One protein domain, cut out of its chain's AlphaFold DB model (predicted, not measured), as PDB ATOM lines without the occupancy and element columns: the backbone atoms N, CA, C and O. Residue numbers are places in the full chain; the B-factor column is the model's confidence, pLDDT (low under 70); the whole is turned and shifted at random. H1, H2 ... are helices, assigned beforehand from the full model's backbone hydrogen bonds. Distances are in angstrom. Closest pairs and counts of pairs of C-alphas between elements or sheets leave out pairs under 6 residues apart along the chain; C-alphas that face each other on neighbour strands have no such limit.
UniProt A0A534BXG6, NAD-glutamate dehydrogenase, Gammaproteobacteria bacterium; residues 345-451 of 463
ATOM      1  N   SER A 345      12.965 -11.552  -5.991       91.44
ATOM      2  CA  SER A 345      13.341 -12.368  -7.151       91.44
ATOM      3  C   SER A 345      14.596 -11.782  -7.810       91.44
ATOM      4  O   SER A 345      14.664 -10.572  -8.046       91.44
ATOM      5  N   PRO A 346      15.601 -12.601  -8.178       93.06
ATOM      6  CA  PRO A 346      16.757 -12.127  -8.931       93.06
ATOM      7  C   PRO A 346      16.380 -11.624 -10.333       93.06
ATOM      8  O   PRO A 346      17.197 -10.976 -10.982       93.06
ATOM      9  N   ARG A 347      15.150 -11.888 -10.793       93.12
ATOM     10  CA  ARG A 347      14.587 -11.367 -12.046       93.12
ATOM     11  C   ARG A 347      14.213  -9.887 -11.969       93.12
ATOM     12  O   ARG A 347      14.113  -9.248 -13.010       93.12
ATOM     13  N   ASP A 348      14.087  -9.343 -10.764       92.00
ATOM     14  CA  ASP A 348      13.802  -7.922 -10.541       92.00
ATOM     15  C   ASP A 348      15.080  -7.110 -10.289       92.00
ATOM     16  O   ASP A 348      15.065  -5.882 -10.295       92.00
ATOM     17  N   ILE A 349      16.212  -7.791 -10.084       94.38
ATOM     18  CA  ILE A 349      17.488  -7.162  -9.749       94.38
ATOM     19  C   ILE A 349      18.264  -6.883 -11.048       94.38
ATOM     20  O   ILE A 349      18.546  -7.822 -11.804       94.38
ATOM     21  N   PRO A 350      18.650  -5.623 -11.334       95.00
ATOM     22  CA  PRO A 350      19.473  -5.292 -12.496       95.00
ATOM     23  C   PRO A 350      20.763  -6.117 -12.546       95.00
ATOM     24  O   PRO A 350      21.295  -6.521 -11.513       95.00
ATOM     25  N   VAL A 351      21.272  -6.383 -13.751       92.94
ATOM     26  CA  VAL A 351      22.364  -7.332 -14.042       92.94
ATOM     27  C   VAL A 351      21.982  -8.796 -13.799       92.94
ATOM     28  O   VAL A 351      22.210  -9.634 -14.677       92.94
ATOM     29  N   LEU A 352      21.381  -9.131 -12.653       94.19
ATOM     30  CA  LEU A 352      20.964 -10.502 -12.347       94.19
ATOM     31  C   LEU A 352      19.828 -10.967 -13.246       94.19
ATOM     32  O   LEU A 352      19.901 -12.081 -13.761       94.19
ATOM     33  N   ARG A 353      18.841 -10.109 -13.514       94.00
ATOM     34  CA  ARG A 353      17.689 -10.436 -14.361       94.00
ATOM     35  C   ARG A 353      18.090 -10.987 -15.726       94.00
ATOM     36  O   ARG A 353      17.595 -12.032 -16.134       94.00
ATOM     37  N   ARG A 354      19.088 -10.367 -16.366       92.62
ATOM     38  CA  ARG A 354      19.624 -10.816 -17.658       92.62
ATOM     39  C   ARG A 354      20.462 -12.079 -17.543       92.62
ATOM     40  O   ARG A 354      20.445 -12.908 -18.448       92.62
ATOM     41  N   LYS A 355      21.223 -12.240 -16.454       93.12
ATOM     42  CA  LYS A 355      21.953 -13.493 -16.204       93.12
ATOM     43  C   LYS A 355      20.978 -14.656 -16.041       93.12
ATOM     44  O   LYS A 355      21.191 -15.698 -16.648       93.12
ATOM     45  N   VAL A 356      19.923 -14.468 -15.251       94.44
ATOM     46  CA  VAL A 356      18.868 -15.459 -15.013       94.44
ATOM     47  C   VAL A 356      18.155 -15.803 -16.317       94.44
ATOM     48  O   VAL A 356      18.065 -16.981 -16.650       94.44
ATOM     49  N   GLU A 357      17.737 -14.800 -17.088       93.69
ATOM     50  CA  GLU A 357      17.099 -14.982 -18.396       93.69
ATOM     51  C   GLU A 357      17.972 -15.808 -19.349       93.69
ATOM     52  O   GLU A 357      17.536 -16.853 -19.821       93.69
ATOM     53  N   ARG A 358      19.251 -15.448 -19.517       94.50
ATOM     54  CA  ARG A 358      20.185 -16.205 -20.370       94.50
ATOM     55  C   ARG A 358      20.415 -17.643 -19.907       94.50
ATOM     56  O   ARG A 358      20.664 -18.524 -20.728       94.50
ATOM     57  N   VAL A 359      20.387 -17.898 -18.598       95.31
ATOM     58  CA  VAL A 359      20.499 -19.266 -18.071       95.31
ATOM     59  C   VAL A 359      19.227 -20.055 -18.378       95.31
ATOM     60  O   VAL A 359      19.336 -21.202 -18.797       95.31
ATOM     61  N   ILE A 360      18.042 -19.456 -18.225       93.00
ATOM     62  CA  ILE A 360      16.761 -20.088 -18.576       93.00
ATOM     63  C   ILE A 360      16.719 -20.412 -20.076       93.00
ATOM     64  O   ILE A 360      16.448 -21.555 -20.443       93.00
ATOM     65  N   GLU A 361      17.066 -19.446 -20.930       94.50
ATOM     66  CA  GLU A 361      17.154 -19.618 -22.386       94.50
ATOM     67  C   GLU A 361      18.097 -20.762 -22.771       94.50
ATOM     68  O   GLU A 361      17.771 -21.557 -23.650       94.50
ATOM     69  N   HIS A 362      19.238 -20.900 -22.083       95.31
ATOM     70  CA  HIS A 362      20.185 -21.986 -22.337       95.31
ATOM     71  C   HIS A 362      19.573 -23.378 -22.125       95.31
ATOM     72  O   HIS A 362      19.920 -24.310 -22.849       95.31
ATOM     73  N   PHE A 363      18.704 -23.547 -21.123       92.94
ATOM     74  CA  PHE A 363      18.040 -24.830 -20.891       92.94
ATOM     75  C   PHE A 363      16.919 -25.097 -21.901       92.94
ATOM     76  O   PHE A 363      16.643 -26.261 -22.175       92.94
ATOM     77  N   GLY A 364      16.298 -24.051 -22.463       91.75
ATOM     78  CA  GLY A 364      15.278 -24.184 -23.510       91.75
ATOM     79  C   GLY A 364      14.051 -25.004 -23.087       91.75
ATOM     80  O   GLY A 364      13.401 -25.612 -23.933       91.75
ATOM     81  N   LEU A 365      13.771 -25.069 -21.782       90.12
ATOM     82  CA  LEU A 365      12.673 -25.845 -21.206       90.12
ATOM     83  C   LEU A 365      11.387 -25.019 -21.184       90.12
ATOM     84  O   LEU A 365      11.421 -23.816 -20.929       90.12
ATOM     85  N   ASP A 366      10.243 -25.682 -21.362       89.62
ATOM     86  CA  ASP A 366       8.939 -25.067 -21.102       89.62
ATOM     87  C   ASP A 366       8.868 -24.629 -19.621       89.62
ATOM     88  O   ASP A 366       9.019 -25.482 -18.737       89.62
ATOM     89  N   PRO A 367       8.622 -23.341 -19.307       84.31
ATOM     90  CA  PRO A 367       8.488 -22.861 -17.930       84.31
ATOM     91  C   PRO A 367       7.410 -23.585 -17.109       84.31
ATOM     92  O   PRO A 367       7.504 -23.627 -15.881       84.31
ATOM     93  N   ALA A 368       6.386 -24.152 -17.755       88.00
ATOM     94  CA  ALA A 368       5.331 -24.911 -17.089       88.00
ATOM     95  C   ALA A 368       5.732 -26.364 -16.774       88.00
ATOM     96  O   ALA A 368       5.117 -26.986 -15.894       88.00
ATOM     97  N   SER A 369       6.762 -26.887 -17.450       91.06
ATOM     98  CA  SER A 369       7.273 -28.244 -17.248       91.06
ATOM     99  C   SER A 369       7.889 -28.431 -15.859       91.06
ATOM    100  O   SER A 369       8.278 -27.473 -15.187       91.06
ATOM    101  N   HIS A 370       7.982 -29.689 -15.422       86.81
ATOM    102  CA  HIS A 370       8.613 -30.045 -14.151       86.81
ATOM    103  C   HIS A 370      10.057 -29.520 -14.065       86.81
ATOM    104  O   HIS A 370      10.408 -28.825 -13.111       86.81
ATOM    105  N   ASP A 371      10.863 -29.767 -15.099       86.75
ATOM    106  CA  ASP A 371      12.273 -29.370 -15.120       86.75
ATOM    107  C   ASP A 371      12.443 -27.856 -15.282       86.75
ATOM    108  O   ASP A 371      13.339 -27.268 -14.673       86.75
ATOM    109  N   GLY A 372      11.545 -27.200 -16.028       90.25
ATOM    110  CA  GLY A 372      11.492 -25.739 -16.114       90.25
ATOM    111  C   GLY A 372      11.257 -25.098 -14.745       90.25
ATOM    112  O   GLY A 372      12.003 -24.204 -14.337       90.25
ATOM    113  N   LYS A 373      10.290 -25.613 -13.975       90.50
ATOM    114  CA  LYS A 373      10.038 -25.178 -12.590       90.50
ATOM    115  C   LYS A 373      11.222 -25.464 -11.669       90.50
ATOM    116  O   LYS A 373      11.538 -24.626 -10.828       90.50
ATOM    117  N   ALA A 374      11.897 -26.603 -11.830       90.50
ATOM    118  CA  ALA A 374      13.077 -26.942 -11.038       90.50
ATOM    119  C   ALA A 374      14.244 -25.974 -11.302       90.50
ATOM    120  O   ALA A 374      14.835 -25.464 -10.352       90.50
ATOM    121  N   VAL A 375      14.542 -25.662 -12.570       92.25
ATOM    122  CA  VAL A 375      15.564 -24.669 -12.955       92.25
ATOM    123  C   VAL A 375      15.254 -23.299 -12.355       92.25
ATOM    124  O   VAL A 375      16.135 -22.680 -11.753       92.25
ATOM    125  N   LEU A 376      14.004 -22.843 -12.478       91.19
ATOM    126  CA  LEU A 376      13.558 -21.576 -11.900       91.19
ATOM    127  C   LEU A 376      13.710 -21.571 -10.381       91.19
ATOM    128  O   LEU A 376      14.288 -20.637  -9.836       91.19
ATOM    129  N   ASN A 377      13.268 -22.631  -9.702       90.75
ATOM    130  CA  ASN A 377      13.385 -22.744  -8.252       90.75
ATOM    131  C   ASN A 377      14.845 -22.694  -7.784       90.75
ATOM    132  O   ASN A 377      15.152 -22.015  -6.806       90.75
ATOM    133  N   VAL A 378      15.763 -23.365  -8.492       90.88
ATOM    134  CA  VAL A 378      17.197 -23.284  -8.178       90.88
ATOM    135  C   VAL A 378      17.692 -21.847  -8.309       90.88
ATOM    136  O   VAL A 378      18.336 -21.360  -7.390       90.88
ATOM    137  N   LEU A 379      17.377 -21.141  -9.398       92.31
ATOM    138  CA  LEU A 379      17.798 -19.746  -9.583       92.31
ATOM    139  C   LEU A 379      17.184 -18.798  -8.538       92.31
ATOM    140  O   LEU A 379      17.876 -17.906  -8.054       92.31
ATOM    141  N   GLU A 380      15.927 -19.020  -8.150       90.94
ATOM    142  CA  GLU A 380      15.206 -18.242  -7.132       90.94
ATOM    143  C   GLU A 380      15.721 -18.475  -5.707       90.94
ATOM    144  O   GLU A 380      15.623 -17.583  -4.867       90.94
ATOM    145  N   THR A 381      16.293 -19.644  -5.414       88.56
ATOM    146  CA  THR A 381      16.824 -19.995  -4.081       88.56
ATOM    147  C   THR A 381      18.344 -19.879  -3.991       88.56
ATOM    148  O   THR A 381      18.900 -19.858  -2.892       88.56
ATOM    149  N   TYR A 382      19.036 -19.743  -5.127       88.62
ATOM    150  CA  TYR A 382      20.488 -19.619  -5.152       88.62
ATOM    151  C   TYR A 382      20.942 -18.331  -4.433       88.62
ATOM    152  O   TYR A 382      20.303 -17.276  -4.580       88.62
ATOM    153  N   PRO A 383      22.040 -18.367  -3.649       87.88
ATOM    154  CA  PRO A 383      22.521 -17.186  -2.940       87.88
ATOM    155  C   PRO A 383      22.789 -16.023  -3.902       87.88
ATOM    156  O   PRO A 383      23.525 -16.173  -4.879       87.88
ATOM    157  N   ARG A 384      22.228 -14.838  -3.621       88.88
ATOM    158  CA  ARG A 384      22.354 -13.684  -4.536       88.88
ATOM    159  C   ARG A 384      23.794 -13.233  -4.710       88.88
ATOM    160  O   ARG A 384      24.196 -12.903  -5.821       88.88
ATOM    161  N   ASP A 385      24.592 -13.319  -3.651       85.19
ATOM    162  CA  ASP A 385      26.029 -13.060  -3.717       85.19
ATOM    163  C   ASP A 385      26.727 -13.949  -4.761       85.19
ATOM    164  O   ASP A 385      27.636 -13.487  -5.451       85.19
ATOM    165  N   GLU A 386      26.289 -15.204  -4.918       86.38
ATOM    166  CA  GLU A 386      26.813 -16.112  -5.939       86.38
ATOM    167  C   GLU A 386      26.260 -15.805  -7.331       86.38
ATOM    168  O   GLU A 386      27.018 -15.872  -8.297       86.38
ATOM    169  N   LEU A 387      24.988 -15.409  -7.459       90.44
ATOM    170  CA  LEU A 387      24.421 -14.951  -8.738       90.44
ATOM    171  C   LEU A 387      25.161 -13.718  -9.285       90.44
ATOM    172  O   LEU A 387      25.462 -13.649 -10.482       90.44
ATOM    173  N   PHE A 388      25.502 -12.759  -8.418       89.12
ATOM    174  CA  PHE A 388      26.264 -11.571  -8.813       89.12
ATOM    175  C   PHE A 388      27.641 -11.938  -9.355       89.12
ATOM    176  O   PHE A 388      28.054 -11.416 -10.391       89.12
ATOM    177  N   GLN A 389      28.322 -12.875  -8.703       87.00
ATOM    178  CA  GLN A 389      29.711 -13.205  -9.008       87.00
ATOM    179  C   GLN A 389      29.890 -14.256 -10.103       87.00
ATOM    180  O   GLN A 389      30.911 -14.253 -10.790       87.00
ATOM    181  N   ALA A 390      28.949 -15.187 -10.252       88.38
ATOM    182  CA  ALA A 390      29.068 -16.265 -11.218       88.38
ATOM    183  C   ALA A 390      28.849 -15.761 -12.651       88.38
ATOM    184  O   ALA A 390      27.970 -14.934 -12.930       88.38
ATOM    185  N   GLY A 391      29.662 -16.280 -13.571       88.94
ATOM    186  CA  GLY A 391      29.418 -16.148 -15.001       88.94
ATOM    187  C   GLY A 391      28.302 -17.091 -15.455       88.94
ATOM    188  O   GLY A 391      27.995 -18.079 -14.791       88.94
ATOM    189  N   ILE A 392      27.726 -16.821 -16.626       92.38
ATOM    190  CA  ILE A 392      26.656 -17.652 -17.201       92.38
ATOM    191  C   ILE A 392      27.074 -19.133 -17.341       92.38
ATOM    192  O   ILE A 392      26.295 -19.987 -16.918       92.38
ATOM    193  N   PRO A 393      28.286 -19.483 -17.833       92.25
ATOM    194  CA  PRO A 393      28.696 -20.888 -17.932       92.25
ATOM    195  C   PRO A 393      28.747 -21.606 -16.576       92.25
ATOM    196  O   PRO A 393      28.365 -22.774 -16.473       92.25
ATOM    197  N   ASP A 394      29.177 -20.906 -15.523       91.31
ATOM    198  CA  ASP A 394      29.176 -21.449 -14.165       91.31
ATOM    199  C   ASP A 394      27.754 -21.665 -13.654       91.31
ATOM    200  O   ASP A 394      27.470 -22.732 -13.112       91.31
ATOM    201  N   LEU A 395      26.855 -20.698 -13.863       92.81
ATOM    202  CA  LEU A 395      25.454 -20.819 -13.461       92.81
ATOM    203  C   LEU A 395      24.769 -21.995 -14.160       92.81
ATOM    204  O   LEU A 395      24.137 -22.803 -13.490       92.81
ATOM    205  N   VAL A 396      24.961 -22.161 -15.468       94.25
ATOM    206  CA  VAL A 396      24.439 -23.315 -16.219       94.25
ATOM    207  C   VAL A 396      24.937 -24.634 -15.625       94.25
ATOM    208  O   VAL A 396      24.148 -25.550 -15.379       94.25
ATOM    209  N   ARG A 397      26.246 -24.744 -15.364       92.44
ATOM    210  CA  ARG A 397      26.851 -25.945 -14.770       92.44
ATOM    211  C   ARG A 397      26.299 -26.225 -13.373       92.44
ATOM    212  O   ARG A 397      26.030 -27.382 -13.049       92.44
ATOM    213  N   ILE A 398      26.146 -25.187 -12.553       90.50
ATOM    214  CA  ILE A 398      25.646 -25.285 -11.180       90.50
ATOM    215  C   ILE A 398      24.177 -25.691 -11.183       90.50
ATOM    216  O   ILE A 398      23.848 -26.704 -10.579       90.50
ATOM    217  N   VAL A 399      23.321 -24.986 -11.925       91.44
ATOM    218  CA  VAL A 399      21.886 -25.280 -12.027       91.44
ATOM    219  C   VAL A 399      21.660 -26.704 -12.523       91.44
ATOM    220  O   VAL A 399      20.957 -27.470 -11.871       91.44
ATOM    221  N   ARG A 400      22.345 -27.120 -13.597       90.69
ATOM    222  CA  ARG A 400      22.303 -28.512 -14.078       90.69
ATOM    223  C   ARG A 400      22.749 -29.489 -12.992       90.69
ATOM    224  O   ARG A 400      22.205 -30.580 -12.854       90.69
ATOM    225  N   GLY A 401      23.771 -29.117 -12.228       87.88
ATOM    226  CA  GLY A 401      24.284 -29.908 -11.122       87.88
ATOM    227  C   GLY A 401      23.259 -30.118 -10.007       87.88
ATOM    228  O   GLY A 401      23.172 -31.236  -9.503       87.88
ATOM    229  N   VAL A 402      22.505 -29.074  -9.660       87.69
ATOM    230  CA  VAL A 402      21.506 -29.066  -8.580       87.69
ATOM    231  C   VAL A 402      20.203 -29.730  -9.007       87.69
ATOM    232  O   VAL A 402      19.688 -30.551  -8.260       87.69
ATOM    233  N   VAL A 403      19.702 -29.459 -10.216       86.38
ATOM    234  CA  VAL A 403      18.471 -30.092 -10.726       86.38
ATOM    235  C   VAL A 403      18.612 -31.618 -10.749       86.38
ATOM    236  O   VAL A 403      17.735 -32.325 -10.265       86.38
ATOM    237  N   ASN A 404      19.778 -32.130 -11.157       82.06
ATOM    238  CA  ASN A 404      20.089 -33.565 -11.120       82.06
ATOM    239  C   ASN A 404      20.103 -34.184  -9.702       82.06
ATOM    240  O   ASN A 404      20.135 -35.408  -9.577       82.06
ATOM    241  N   LEU A 405      20.135 -33.375  -8.634       80.88
ATOM    242  CA  LEU A 405      20.045 -33.854  -7.248       80.88
ATOM    243  C   LEU A 405      18.608 -34.041  -6.779       80.88
ATOM    244  O   LEU A 405      18.386 -34.827  -5.863       80.88
ATOM    245  N   TYR A 406      17.624 -33.374  -7.389       71.94
ATOM    246  CA  TYR A 406      16.228 -33.612  -7.014       71.94
ATOM    247  C   TYR A 406      15.826 -35.068  -7.264       71.94
ATOM    248  O   TYR A 406      15.101 -35.659  -6.466       71.94
ATOM    249  N   GLU A 407      16.389 -35.681  -8.303       68.06
ATOM    250  CA  GLU A 407      16.184 -37.095  -8.613       68.06
ATOM    251  C   GLU A 407      17.124 -38.030  -7.836       68.06
ATOM    252  O   GLU A 407      16.855 -39.224  -7.699       68.06
ATOM    253  N   ARG A 408      18.247 -37.514  -7.315       70.81
ATOM    254  CA  ARG A 408      19.319 -38.310  -6.698       70.81
ATOM    255  C   ARG A 408      19.677 -37.768  -5.320       70.81
ATOM    256  O   ARG A 408      20.323 -36.734  -5.196       70.81
ATOM    257  N   ARG A 409      19.353 -38.530  -4.269       74.12
ATOM    258  CA  ARG A 409      19.634 -38.200  -2.854       74.12
ATOM    259  C   ARG A 409      21.125 -38.308  -2.482       74.12
ATOM    260  O   ARG A 409      21.496 -39.039  -1.564       74.12
ATOM    261  N   THR A 410      21.996 -37.608  -3.199       83.44
ATOM    262  CA  THR A 410      23.448 -37.610  -2.983       83.44
ATOM    263  C   THR A 410      23.946 -36.240  -2.552       83.44
ATOM    264  O   THR A 410      23.413 -35.219  -2.974       83.44
ATOM    265  N   VAL A 411      25.007 -36.214  -1.747       85.75
ATOM    266  CA  VAL A 411      25.718 -34.970  -1.423       85.75
ATOM    267  C   VAL A 411      26.507 -34.514  -2.647       85.75
ATOM    268  O   VAL A 411      27.113 -35.341  -3.332       85.75
ATOM    269  N   ARG A 412      26.531 -33.207  -2.921       87.50
ATOM    270  CA  ARG A 412      27.309 -32.651  -4.034       87.50
ATOM    271  C   ARG A 412      28.014 -31.366  -3.647       87.50
ATOM    272  O   ARG A 412      27.396 -30.432  -3.151       87.50
ATOM    273  N   LEU A 413      29.305 -31.323  -3.948       87.62
ATOM    274  CA  LEU A 413      30.124 -30.122  -3.892       87.62
ATOM    275  C   LEU A 413      30.188 -29.504  -5.289       87.62
ATOM    276  O   LEU A 413      30.554 -30.173  -6.260       87.62
ATOM    277  N   LEU A 414      29.847 -28.226  -5.396       86.44
ATOM    278  CA  LEU A 414      30.047 -27.440  -6.605       86.44
ATOM    279  C   LEU A 414      31.079 -26.359  -6.298       86.44
ATOM    280  O   LEU A 414      30.949 -25.648  -5.313       86.44
ATOM    281  N   VAL A 415      32.118 -26.253  -7.126       85.62
ATOM    282  CA  VAL A 415      33.210 -25.287  -6.929       85.62
ATOM    283  C   VAL A 415      33.166 -24.221  -8.015       85.62
ATOM    284  O   VAL A 415      32.946 -24.535  -9.188       85.62
ATOM    285  N   ARG A 416      33.406 -22.969  -7.626       85.94
ATOM    286  CA  ARG A 416      33.633 -21.825  -8.515       85.94
ATOM    287  C   ARG A 416      34.819 -21.014  -7.999       85.94
ATOM    288  O   ARG A 416      35.040 -20.934  -6.793       85.94
ATOM    289  N   ARG A 417      35.573 -20.388  -8.902       79.81
ATOM    290  CA  ARG A 417      36.623 -19.421  -8.557       79.81
ATOM    291  C   ARG A 417      36.113 -17.992  -8.786       79.81
ATOM    292  O   ARG A 417      35.405 -17.747  -9.758       79.81
ATOM    293  N   ASP A 418      36.434 -17.063  -7.884       77.38
ATOM    294  CA  ASP A 418      36.176 -15.621  -8.058       77.38
ATOM    295  C   ASP A 418      36.786 -15.112  -9.378       77.38
ATOM    296  O   ASP A 418      37.892 -15.550  -9.708       77.38
ATOM    297  N   PRO A 419      36.147 -14.172 -10.108       68.44
ATOM    298  CA  PRO A 419      36.707 -13.595 -11.336       68.44
ATOM    299  C   PRO A 419      38.128 -13.028 -11.208       68.44
ATOM    300  O   PRO A 419      38.882 -13.052 -12.177       68.44
ATOM    301  N   TYR A 420      38.519 -12.555 -10.020       71.50
ATOM    302  CA  TYR A 420      39.876 -12.074  -9.736       71.50
ATOM    303  C   TYR A 420      40.772 -13.122  -9.074       71.50
ATOM    304  O   TYR A 420      41.863 -12.799  -8.605       71.50
ATOM    305  N   HIS A 421      40.326 -14.376  -9.017       72.31
ATOM    306  CA  HIS A 421      41.072 -15.504  -8.471       72.31
ATOM    307  C   HIS A 421      41.465 -15.349  -6.993       72.31
ATOM    308  O   HIS A 421      42.395 -16.016  -6.535       72.31
ATOM    309  N   ARG A 422      40.745 -14.499  -6.246       72.19
ATOM    310  CA  ARG A 422      41.051 -14.164  -4.844       72.19
ATOM    311  C   ARG A 422      40.493 -15.174  -3.852       72.19
ATOM    312  O   ARG A 422      41.082 -15.375  -2.798       72.19
ATOM    313  N   PHE A 423      39.368 -15.795  -4.183       74.81
ATOM    314  CA  PHE A 423      38.713 -16.789  -3.345       74.81
ATOM    315  C   PHE A 423      38.004 -17.840  -4.203       74.81
ATOM    316  O   PHE A 423      37.843 -17.684  -5.419       74.81
ATOM    317  N   TYR A 424      37.602 -18.927  -3.555       81.81
ATOM    318  CA  TYR A 424      36.747 -19.951  -4.132       81.81
ATOM    319  C   TYR A 424      35.409 -19.974  -3.395       81.81
ATOM    320  O   TYR A 424      35.354 -19.676  -2.205       81.81
ATOM    321  N   SER A 425      34.351 -20.342  -4.111       82.38
ATOM    322  CA  SER A 425      33.034 -20.618  -3.549       82.38
ATOM    323  C   SER A 425      32.698 -22.095  -3.707       82.38
ATOM    324  O   SER A 425      32.915 -22.671  -4.780       82.38
ATOM    325  N   TRP A 426      32.198 -22.698  -2.628       84.88
ATOM    326  CA  TRP A 426      31.959 -24.137  -2.485       84.88
ATOM    327  C   TRP A 426      30.557 -24.432  -1.943       84.88
ATOM    328  O   TRP A 426      30.427 -24.924  -0.820       84.88
ATOM    329  N   PRO A 427      29.478 -24.132  -2.678       84.19
ATOM    330  CA  PRO A 427      28.158 -24.582  -2.268       84.19
ATOM    331  C   PRO A 427      28.115 -26.117  -2.164       84.19
ATOM    332  O   PRO A 427      28.367 -26.840  -3.137       84.19
ATOM    333  N   VAL A 428      27.796 -26.601  -0.960       86.75
ATOM    334  CA  VAL A 428      27.600 -28.021  -0.653       86.75
ATOM    335  C   VAL A 428      26.109 -28.284  -0.514       86.75
ATOM    336  O   VAL A 428      25.462 -27.781   0.401       86.75
ATOM    337  N   TYR A 429      25.571 -29.094  -1.418       85.00
ATOM    338  CA  TYR A 429      24.181 -29.525  -1.388       85.00
ATOM    339  C   TYR A 429      24.081 -30.830  -0.612       85.00
ATOM    340  O   TYR A 429      24.705 -31.831  -0.977       85.00
ATOM    341  N   VAL A 430      23.297 -30.805   0.464       86.06
ATOM    342  CA  VAL A 430      23.051 -31.948   1.345       86.06
ATOM    343  C   VAL A 430      21.547 -32.227   1.349       86.06
ATOM    344  O   VAL A 430      20.774 -31.291   1.557       86.06
ATOM    345  N   PRO A 431      21.106 -33.481   1.131       84.00
ATOM    346  CA  PRO A 431      19.701 -33.847   1.285       84.00
ATOM    347  C   PRO A 431      19.159 -33.436   2.660       84.00
ATOM    348  O   PRO A 431      19.829 -33.632   3.676       84.00
ATOM    349  N   ARG A 432      17.950 -32.864   2.697       81.75
ATOM    350  CA  ARG A 432      17.361 -32.271   3.912       81.75
ATOM    351  C   ARG A 432      17.244 -33.263   5.072       81.75
ATOM    352  O   ARG A 432      17.448 -32.880   6.214       81.75
ATOM    353  N   ASP A 433      16.970 -34.530   4.778       83.44
ATOM    354  CA  ASP A 433      16.905 -35.640   5.740       83.44
ATOM    355  C   ASP A 433      18.266 -35.997   6.362       83.44
ATOM    356  O   ASP A 433      18.321 -36.661   7.394       83.44
ATOM    357  N   ARG A 434      19.367 -35.547   5.753       83.75
ATOM    358  CA  ARG A 434      20.743 -35.779   6.215       83.75
ATOM    359  C   ARG A 434      21.426 -34.523   6.748       83.75
ATOM    360  O   ARG A 434      22.557 -34.611   7.219       83.75
ATOM    361  N   TYR A 435      20.788 -33.359   6.652       85.50
ATOM    362  CA  TYR A 435      21.373 -32.107   7.117       85.50
ATOM    363  C   TYR A 435      21.073 -31.893   8.602       85.50
ATOM    364  O   TYR A 435      19.929 -31.687   8.999       85.50
ATOM    365  N   ASN A 436      22.117 -31.924   9.426       86.88
ATOM    366  CA  ASN A 436      22.054 -31.594  10.847       86.88
ATOM    367  C   ASN A 436      23.317 -30.820  11.270       86.88
ATOM    368  O   ASN A 436      24.257 -30.654  10.486       86.88
ATOM    369  N   THR A 437      23.335 -30.325  12.510       87.25
ATOM    370  CA  THR A 437      24.442 -29.514  13.042       87.25
ATOM    371  C   THR A 437      25.788 -30.237  12.982       87.25
ATOM    372  O   THR A 437      26.785 -29.613  12.628       87.25
ATOM    373  N   GLU A 438      25.817 -31.539  13.266       89.19
ATOM    374  CA  GLU A 438      27.040 -32.350  13.246       89.19
ATOM    375  C   GLU A 438      27.601 -32.477  11.822       89.19
ATOM    376  O   GLU A 438      28.783 -32.228  11.583       89.19
ATOM    377  N   VAL A 439      26.742 -32.779  10.844       88.56
ATOM    378  CA  VAL A 439      27.119 -32.847   9.425       88.56
ATOM    379  C   VAL A 439      27.622 -31.491   8.937       88.56
ATOM    380  O   VAL A 439      28.648 -31.438   8.258       88.56
ATOM    381  N   ARG A 440      26.960 -30.390   9.317       86.62
ATOM    382  CA  ARG A 440      27.415 -29.030   8.995       86.62
ATOM    383  C   ARG A 440      28.821 -28.770   9.541       86.62
ATOM    384  O   ARG A 440      29.698 -28.380   8.775       86.62
ATOM    385  N   GLN A 441      29.053 -29.028  10.828       86.62
ATOM    386  CA  GLN A 441      30.358 -28.834  11.472       86.62
ATOM    387  C   GLN A 441      31.448 -29.707  10.838       86.62
ATOM    388  O   GLN A 441      32.574 -29.258  10.636       86.62
ATOM    389  N   ARG A 442      31.114 -30.943  10.457       88.62
ATOM    390  CA  ARG A 442      32.056 -31.845   9.791       88.62
ATOM    391  C   ARG A 442      32.421 -31.374   8.383       88.62
ATOM    392  O   ARG A 442      33.590 -31.427   8.019       88.62
ATOM    393  N   ILE A 443      31.450 -30.886   7.607       87.00
ATOM    394  CA  ILE A 443      31.706 -30.260   6.299       87.00
ATOM    395  C   ILE A 443      32.619 -29.040   6.469       87.00
ATOM    396  O   ILE A 443      33.578 -28.887   5.714       87.00
ATOM    397  N   GLU A 444      32.354 -28.202   7.472       81.88
ATOM    398  CA  GLU A 444      33.181 -27.033   7.794       81.88
ATOM    399  C   GLU A 444      34.620 -27.421   8.125       81.88
ATOM    400  O   GLU A 444      35.556 -26.805   7.611       81.88
ATOM    401  N   GLN A 445      34.805 -28.457   8.941       84.44
ATOM    402  CA  GLN A 445      36.124 -28.946   9.316       84.44
ATOM    403  C   GLN A 445      36.896 -29.480   8.101       84.44
ATOM    404  O   GLN A 445      38.029 -29.059   7.869       84.44
ATOM    405  N   ILE A 446      36.261 -30.310   7.265       86.31
ATOM    406  CA  ILE A 446      36.866 -30.832   6.027       86.31
ATOM    407  C   ILE A 446      37.269 -29.684   5.092       86.31
ATOM    408  O   ILE A 446      38.357 -29.695   4.514       86.31
ATOM    409  N   ALA A 447      36.413 -28.668   4.951       79.88
ATOM    410  CA  ALA A 447      36.710 -27.499   4.130       79.88
ATOM    411  C   ALA A 447      37.887 -26.677   4.687       79.88
ATOM    412  O   ALA A 447      38.678 -26.143   3.915       79.88
ATOM    413  N   ARG A 448      38.043 -26.578   6.012       78.56
ATOM    414  CA  ARG A 448      39.194 -25.895   6.629       78.56
ATOM    415  C   ARG A 448      40.496 -26.669   6.420       78.56
ATOM    416  O   ARG A 448      41.507 -26.062   6.075       78.56
ATOM    417  N   GLU A 449      40.461 -27.988   6.591       83.12
ATOM    418  CA  GLU A 449      41.622 -28.873   6.426       83.12
ATOM    419  C   GLU A 449      42.107 -28.919   4.973       83.12
ATOM    420  O   GLU A 449      43.296 -28.735   4.707       83.12
ATOM    421  N   GLY A 450      41.187 -29.091   4.017       76.88
ATOM    422  CA  GLY A 450      41.521 -29.236   2.598       76.88
ATOM    423  C   GLY A 450      42.145 -27.995   1.950       76.88
ATOM    424  O   GLY A 450      42.770 -28.110   0.898       76.88
ATOM    425  N   PHE A 451      42.008 -26.815   2.565       67.25
ATOM    426  CA  PHE A 451      42.448 -25.536   1.991       67.25
ATOM    427  C   PHE A 451      43.527 -24.806   2.808       67.25
ATOM    428  O   PHE A 451      43.719 -23.602   2.631       67.25
TER     429      PHE A 451
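What this domain is: This is residues 345 to 451 of the 463 residues of the protein "NAD-glutamate dehydrogenase" of Gammaproteobacteria bacterium (UniProt A0A534BXG6). A cluster of four helices at one end, H1 to H4, is joined through a long strand-like ribbon to a lone helix, H5, at the other end. In the cluster H4 packs across both H1 and H2, and the short H3 lies near the beginnings of H1 and H4; the ribbon, within residues 407 to 436, runs out and folds back between the cluster and H5. The printed part has 107 residues with five named helices, H1, H2, H3, H4 and H5 in that order, and no named strand; the class is all helix. The whole is compact, with a radius of gyration of the C-alphas of 14.8 A, and its C-alphas span 40 by 35 by 20 A.

Where its parts are: H1, residues 352 to 363, begins at C-alpha 352 at (20.964, -10.502, -12.347) and is 16.9 A long from first to last C-alpha. H2, residues 370 to 381, is 16.4 A long. H3, residues 384 to 389, is 8.6 A long. H4, residues 392 to 406, is the longest helix by residues, 21.6 A from C-alpha 392 at (26.656, -17.652, -17.201) to C-alpha 406. H5, residues 437 to 450, is 20.0 A long and ends at C-alpha 450 at (41.521, -29.236, 2.598).

How they stand to each other: H1 and H2 form a helical hairpin and only just touch, with 3 pairs of C-alphas within 8 A; the closest C-alphas are those of Val 356 and Leu 379, 7.0 A apart. They run opposite ways at a shallow tilt of 24 degrees. H3 only just touches H1, with 3 pairs within 8 A, the closest being the C-alphas of Leu 352 and Phe 388 at 6.5 A; their lines are about perpendicular, at 80 degrees. H4 touches H1 with residues 392 to 396 alone, closest at the C-alphas of Val 359 and Val 396, 5.9 A, at a steep tilt of 63 degrees, the same way. H4 touches H2 with residues 399 to 403 alone, closest at the C-alphas of Ala 374 and Val 403, 6.3 A, at a steep tilt of 64 degrees, opposite ways. The helix packing is mostly crossed, with 1 of these 4 touching pairs at a shallow tilt. H3 and H4 are close but not clearly touching, and H5 touches no helix. Short antiparallel pairings join residues 412 to 413 with 428 to 429, and 416 to 417 with 424 to 425. In H1, H2, H3 and H5 every O i to N i+4 pair is within hydrogen-bond range; in H4, 9 of 11 are.

The domain as a whole: The two C-alphas farthest apart, those of Ala 368 and Glu 449, are 43.4 A apart. The printed part has no cut. The link from H4 to H5 is long, with 30 residues; those from H2 to H3 and from H3 to H4 are tight, and that from H1 to H2 is short. The mean pLDDT of the printed part is 86.7, and residues 407, 419 and 451 are under 70.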